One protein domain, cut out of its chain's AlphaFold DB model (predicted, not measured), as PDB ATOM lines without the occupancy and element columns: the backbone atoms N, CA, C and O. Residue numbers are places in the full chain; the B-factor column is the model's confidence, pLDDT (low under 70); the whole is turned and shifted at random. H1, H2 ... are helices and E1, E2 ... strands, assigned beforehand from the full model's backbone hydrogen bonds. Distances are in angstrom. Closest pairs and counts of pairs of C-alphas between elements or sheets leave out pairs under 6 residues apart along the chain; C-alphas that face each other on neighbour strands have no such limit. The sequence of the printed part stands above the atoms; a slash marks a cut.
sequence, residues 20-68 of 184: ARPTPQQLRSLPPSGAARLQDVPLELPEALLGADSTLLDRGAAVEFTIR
ATOM      1  N   ALA A  20      16.923 -37.522  24.913       90.00
ATOM      2  CA  ALA A  20      16.410 -36.738  23.794       90.00
ATOM      3  C   ALA A  20      16.805 -37.409  22.469       90.00
ATOM      4  O   ALA A  20      17.999 -37.598  22.215       90.00
ATOM      5  N   ARG A  21      15.833 -37.761  21.617       90.81
ATOM      6  CA  ARG A  21      16.094 -38.368  20.298       90.81
ATOM      7  C   ARG A  21      15.657 -37.444  19.160       90.81
ATOM      8  O   ARG A  21      14.466 -37.363  18.867       90.81
ATOM      9  N   PRO A  22      16.598 -36.769  18.476       91.94
ATOM     10  CA  PRO A  22      16.286 -35.999  17.278       91.94
ATOM     11  C   PRO A  22      15.654 -36.865  16.187       91.94
ATOM     12  O   PRO A  22      16.132 -37.960  15.889       91.94
ATOM     13  N   THR A  23      14.612 -36.350  15.545       91.62
ATOM     14  CA  THR A  23      13.996 -37.007  14.388       91.62
ATOM     15  C   THR A  23      14.909 -36.930  13.154       91.62
ATOM     16  O   THR A  23      15.689 -35.981  13.009       91.62
ATOM     17  N   PRO A  24      14.783 -37.859  12.187       91.38
ATOM     18  CA  PRO A  24      15.531 -37.781  10.931       91.38
ATOM     19  C   PRO A  24      15.312 -36.466  10.169       91.38
ATOM     20  O   PRO A  24      16.222 -35.983   9.502       91.38
ATOM     21  N   GLN A  25      14.121 -35.868  10.272       89.19
ATOM     22  CA  GLN A  25      13.812 -34.582   9.647       89.19
ATOM     23  C   GLN A  25      14.587 -33.428  10.302       89.19
ATOM     24  O   GLN A  25      15.192 -32.634   9.586       89.19
ATOM     25  N   GLN A  26      14.638 -33.381  11.639       89.62
ATOM     26  CA  GLN A  26      15.423 -32.393  12.394       89.62
ATOM     27  C   GLN A  26      16.925 -32.497  12.089       89.62
ATOM     28  O   GLN A  26      17.604 -31.482  11.938       89.62
ATOM     29  N   LEU A  27      17.449 -33.717  11.942       89.62
ATOM     30  CA  LEU A  27      18.854 -33.927  11.580       89.62
ATOM     31  C   LEU A  27      19.172 -33.442  10.157       89.62
ATOM     32  O   LEU A  27      20.253 -32.912   9.919       89.62
ATOM     33  N   ARG A  28      18.231 -33.574   9.215       89.31
ATOM     34  CA  ARG A  28      18.401 -33.093   7.831       89.31
ATOM     35  C   ARG A  28      18.367 -31.572   7.706       89.31
ATOM     36  O   ARG A  28      18.909 -31.048   6.741       89.31
ATOM     37  N   SER A  29      17.743 -30.867   8.649       87.75
ATOM     38  CA  SER A  29      17.693 -29.399   8.657       87.75
ATOM     39  C   SER A  29      18.931 -28.732   9.264       87.75
ATOM     40  O   SER A  29      18.970 -27.508   9.374       87.75
ATOM     41  N   LEU A  30      19.930 -29.507   9.696       89.56
ATOM     42  CA  LEU A  30      21.132 -28.958  10.315       89.56
ATOM     43  C   LEU A  30      21.999 -28.198   9.296       89.56
ATOM     44  O   LEU A  30      22.184 -28.673   8.173       89.56
ATOM     45  N   PRO A  31      22.574 -27.043   9.680       86.81
ATOM     46  CA  PRO A  31      23.508 -26.335   8.822       86.81
ATOM     47  C   PRO A  31      24.803 -27.152   8.649       86.81
ATOM     48  O   PRO A  31      25.202 -27.885   9.555       86.81
ATOM     49  N   PRO A  32      25.520 -27.001   7.521       79.25
ATOM     50  CA  PRO A  32      26.757 -27.745   7.262       79.25
ATOM     51  C   PRO A  32      27.902 -27.381   8.226       79.25
ATOM     52  O   PRO A  32      28.844 -28.152   8.398       79.25
ATOM     53  N   SER A  33      27.846 -26.202   8.852       85.69
ATOM     54  CA  SER A  33      28.747 -25.785   9.929       85.69
ATOM     55  C   SER A  33      28.130 -24.639  10.736       85.69
ATOM     56  O   SER A  33      27.204 -23.979  10.266       85.69
ATOM     57  N   GLY A  34      28.659 -24.392  11.934       87.62
ATOM     58  CA  GLY A  34      28.240 -23.305  12.817       87.62
ATOM     59  C   GLY A  34      27.342 -23.755  13.967       87.62
ATOM     60  O   GLY A  34      27.210 -24.947  14.253       87.62
ATOM     61  N   ALA A  35      26.767 -22.783  14.674       89.94
ATOM     62  CA  ALA A  35      25.826 -23.051  15.755       89.94
ATOM     63  C   ALA A  35      24.540 -23.678  15.194       89.94
ATOM     64  O   ALA A  35      23.985 -23.200  14.206       89.94
ATOM     65  N   ALA A  36      24.073 -24.740  15.836       92.62
ATOM     66  CA  ALA A  36      22.843 -25.431  15.507       92.62
ATOM     67  C   ALA A  36      21.975 -25.547  16.758       92.62
ATOM     68  O   ALA A  36      22.461 -25.822  17.858       92.62
ATOM     69  N   ARG A  37      20.673 -25.346  16.571       92.94
ATOM     70  CA  ARG A  37      19.673 -25.506  17.620       92.94
ATOM     71  C   ARG A  37      18.526 -26.340  17.083       92.94
ATOM     72  O   ARG A  37      17.908 -25.973  16.089       92.94
ATOM     73  N   LEU A  38      18.240 -27.445  17.759       92.56
ATOM     74  CA  LEU A  38      17.037 -28.234  17.539       92.56
ATOM     75  C   LEU A  38      16.011 -27.849  18.601       92.56
ATOM     76  O   LEU A  38      16.322 -27.847  19.790       92.56
ATOM     77  N   GLN A  39      14.811 -27.490  18.158       91.88
ATOM     78  CA  GLN A  39      13.656 -27.225  19.018       91.88
ATOM     79  C   GLN A  39      12.799 -28.491  19.095       91.88
ATOM     80  O   GLN A  39      12.798 -29.282  18.147       91.88
ATOM     81  N   ASP A  40      12.074 -28.653  20.200       91.38
ATOM     82  CA  ASP A  40      11.079 -29.714  20.392       91.38
ATOM     83  C   ASP A  40      11.615 -31.125  20.097       91.38
ATOM     84  O   ASP A  40      10.981 -31.932  19.417       91.38
ATOM     85  N   VAL A  41      12.823 -31.432  20.577       92.62
ATOM     86  CA  VAL A  41      13.385 -32.782  20.472       92.62
ATOM     87  C   VAL A  41      12.623 -33.702  21.429       92.62
ATOM     88  O   VAL A  41      12.654 -33.435  22.633       92.62
ATOM     89  N   PRO A  42      11.965 -34.770  20.937       91.81
ATOM     90  CA  PRO A  42      11.195 -35.676  21.780       91.81
ATOM     91  C   PRO A  42      12.039 -36.275  22.902       91.81
ATOM     92  O   PRO A  42      13.153 -36.763  22.668       91.81
ATOM     93  N   LEU A  43      11.489 -36.236  24.112       90.06
ATOM     94  CA  LEU A  43      12.066 -36.858  25.295       90.06
ATOM     95  C   LEU A  43      11.443 -38.236  25.531       90.06
ATOM     96  O   LEU A  43      10.223 -38.389  25.539       90.06
ATOM     97  N   GLU A  44      12.294 -39.230  25.762       87.88
ATOM     98  CA  GLU A  44      11.907 -40.595  26.104       87.88
ATOM     99  C   GLU A  44      12.262 -40.900  27.562       87.88
ATOM    100  O   GLU A  44      13.367 -40.592  28.033       87.88
ATOM    101  N   LEU A  45      11.319 -41.528  28.271       84.81
ATOM    102  CA  LEU A  45      11.564 -42.069  29.604       84.81
ATOM    103  C   LEU A  45      12.509 -43.275  29.509       84.81
ATOM    104  O   LEU A  45      12.366 -44.095  28.600       84.81
ATOM    105  N   PRO A  46      13.459 -43.416  30.447       83.31
ATOM    106  CA  PRO A  46      14.276 -44.616  30.535       83.31
ATOM    107  C   PRO A  46      13.404 -45.836  30.861       83.31
ATOM    108  O   PRO A  46      12.424 -45.726  31.597       83.31
ATOM    109  N   GLU A  47      13.795 -47.012  30.363       81.25
ATOM    110  CA  GLU A  47      13.001 -48.246  30.491       81.25
ATOM    111  C   GLU A  47      12.655 -48.610  31.941       81.25
ATOM    112  O   GLU A  47      11.567 -49.106  32.205       81.25
ATOM    113  N   ALA A  48      13.530 -48.283  32.894       79.75
ATOM    114  CA  ALA A  48      13.303 -48.515  34.321       79.75
ATOM    115  C   ALA A  48      12.085 -47.763  34.899       79.75
ATOM    116  O   ALA A  48      11.589 -48.131  35.960       79.75
ATOM    117  N   LEU A  49      11.618 -46.710  34.220       77.62
ATOM    118  CA  LEU A  49      10.448 -45.920  34.612       77.62
ATOM    119  C   LEU A  49       9.194 -46.272  33.794       77.62
ATOM    120  O   LEU A  49       8.106 -45.803  34.119       77.62
ATOM    121  N   LEU A  50       9.307 -47.128  32.771       72.31
ATOM    122  CA  LEU A  50       8.163 -47.630  32.006       72.31
ATOM    123  C   LEU A  50       7.375 -48.636  32.864       72.31
ATOM    124  O   LEU A  50       7.619 -49.837  32.818       72.31
ATOM    125  N   GLY A  51       6.442 -48.142  33.679       69.88
ATOM    126  CA  GLY A  51       5.554 -48.967  34.513       69.88
ATOM    127  C   GLY A  51       5.389 -48.474  35.951       69.88
ATOM    128  O   GLY A  51       4.410 -48.820  36.604       69.88
ATOM    129  N   ALA A  52       6.295 -47.620  36.432       73.44
ATOM    130  CA  ALA A  52       5.967 -46.715  37.526       73.44
ATOM    131  C   ALA A  52       5.083 -45.616  36.923       73.44
ATOM    132  O   ALA A  52       5.473 -45.101  35.878       73.44
ATOM    133  N   ASP A  53       3.926 -45.286  37.514       79.12
ATOM    134  CA  ASP A  53       2.995 -44.222  37.076       79.12
ATOM    135  C   ASP A  53       3.691 -42.848  36.982       79.12
ATOM    136  O   ASP A  53       3.522 -41.950  37.805       79.12
ATOM    137  N   SER A  54       4.544 -42.690  35.982       76.81
ATOM    138  CA  SER A  54       5.492 -41.606  35.829       76.81
ATOM    139  C   SER A  54       5.298 -41.016  34.445       76.81
ATOM    140  O   SER A  54       5.246 -41.709  33.430       76.81
ATOM    141  N   THR A  55       5.116 -39.700  34.416       80.31
ATOM    142  CA  THR A  55       4.885 -38.942  33.191       80.31
ATOM    143  C   THR A  55       5.939 -37.859  33.077       80.31
ATOM    144  O   THR A  55       6.279 -37.196  34.057       80.31
ATOM    145  N   LEU A  56       6.430 -37.644  31.860       81.44
ATOM    146  CA  LEU A  56       7.188 -36.441  31.551       81.44
ATOM    147  C   LEU A  56       6.220 -35.258  31.522       81.44
ATOM    148  O   LEU A  56       5.209 -35.300  30.814       81.44
ATOM    149  N   LEU A  57       6.520 -34.230  32.314       82.44
ATOM    150  CA  LEU A  57       5.787 -32.962  32.289       82.44
ATOM    151  C   LEU A  57       6.108 -32.195  31.002       82.44
ATOM    152  O   LEU A  57       5.195 -31.765  30.302       82.44
ATOM    153  N   ASP A  58       7.392 -32.144  30.641       81.44
ATOM    154  CA  ASP A  58       7.866 -31.601  29.373       81.44
ATOM    155  C   ASP A  58       8.211 -32.735  28.408       81.44
ATOM    156  O   ASP A  58       9.017 -33.614  28.709       81.44
ATOM    157  N   ARG A  59       7.593 -32.721  27.225       83.50
ATOM    158  CA  ARG A  59       7.788 -33.760  26.197       83.50
ATOM    159  C   ARG A  59       8.854 -33.405  25.163       83.50
ATOM    160  O   ARG A  59       9.182 -34.239  24.321       83.50
ATOM    161  N   GLY A  60       9.371 -32.180  25.216       87.25
ATOM    162  CA  GLY A  60      10.331 -31.642  24.265       87.25
ATOM    163  C   GLY A  60      11.489 -30.955  24.973       87.25
ATOM    164  O   GLY A  60      11.307 -30.323  26.009       87.25
ATOM    165  N   ALA A  61      12.679 -31.064  24.394       91.88
ATOM    166  CA  ALA A  61      13.852 -30.312  24.816       91.88
ATOM    167  C   ALA A  61      14.431 -29.498  23.660       91.88
ATOM    168  O   ALA A  61      14.349 -29.887  22.493       91.88
ATOM    169  N   ALA A  62      15.072 -28.382  24.002       91.19
ATOM    170  CA  ALA A  62      15.958 -27.683  23.085       91.19
ATOM    171  C   ALA A  62      17.371 -28.270  23.199       91.19
ATOM    172  O   ALA A  62      17.902 -28.410  24.301       91.19
ATOM    173  N   VAL A  63      17.984 -28.596  22.062       90.56
ATOM    174  CA  VAL A  63      19.366 -29.088  21.996       90.56
ATOM    175  C   VAL A  63      20.199 -28.082  21.215       90.56
ATOM    176  O   VAL A  63      19.954 -27.857  20.030       90.56
ATOM    177  N   GLU A  64      21.185 -27.481  21.878       92.62
ATOM    178  CA  GLU A  64      22.111 -26.508  21.296       92.62
ATOM    179  C   GLU A  64      23.513 -27.107  21.192       92.62
ATOM    180  O   GLU A  64      24.035 -27.688  22.143       92.62
ATOM    181  N   PHE A  65      24.126 -26.988  20.018       91.50
ATOM    182  CA  PHE A  65      25.464 -27.507  19.754       91.50
ATOM    183  C   PHE A  65      26.127 -26.744  18.607       91.50
ATOM    184  O   PHE A  65      25.512 -25.923  17.936       91.50
ATOM    185  N   THR A  66      27.416 -26.983  18.377       89.94
ATOM    186  CA  THR A  66      28.153 -26.387  17.254       89.94
ATOM    187  C   THR A  66      28.663 -27.481  16.333       89.94
ATOM    188  O   THR A  66      29.395 -28.371  16.764       89.94
ATOM    189  N   ILE A  67      28.320 -27.386  15.053       88.38
ATOM    190  CA  ILE A  67      28.813 -28.261  13.994       88.38
ATOM    191  C   ILE A  67      30.111 -27.660  13.459       88.38
ATOM    192  O   ILE A  67      30.139 -26.529  12.974       88.38
ATOM    193  N   ARG A  68      31.212 -28.406  13.548       83.19
ATOM    194  CA  ARG A  68      32.501 -27.994  12.983       83.19
ATOM    195  C   ARG A  68      32.784 -28.829  11.745       83.19
ATOM    196  O   ARG A  68      33.041 -30.023  11.871       83.19
TER     197      ARG A  68
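This is residues 20 to 68 of the 184 residues of an uncharacterized protein of Phycisphaerales bacterium (UniProt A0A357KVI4). A long antiparallel hairpin of two strands, E1 and E2, makes a loose rod, with the short helix H1 beside E1 and the loop residues 46 to 53 sticking out. The printed part has 49 residues, under half in named elements, in the order H1, E1, E2; the class is mixed, helices and strands. It is loose, with a radius of gyration of the C-alphas of 13.6 A, and spans 41 by 17 by 15 A.

H1 is residues 24 to 28, starting at C-alpha 24 (15.531, -37.781, 10.931). E1, residues 34 to 44, is 27.2 A long and bends by 63 degrees at residue 40. E2, residues 60 to 67, is 21.4 A long and ends at C-alpha 67 (28.813, -28.261, 13.994).

E1 and E2 form a hairpin, antiparallel at 151 degrees. N 34 and O 67 are within hydrogen-bond range at 2.8 A, as are N 61 and O 41 at 3.0 A. The closest C-alphas of H1 and E1, Gln 26 and Leu 38, are 6.8 A apart. H1 and E2 are apart. In H1 every O i to N i+4 pair is within hydrogen-bond range.

The C-alphas farthest apart, of Ser 33 and Asp 53, are 41.7 A apart. The printed part has no cut. The link from H1 to E1 is tight; that from E1 to E2 is long, 15 residues. Residue 51 has pLDDT under 70.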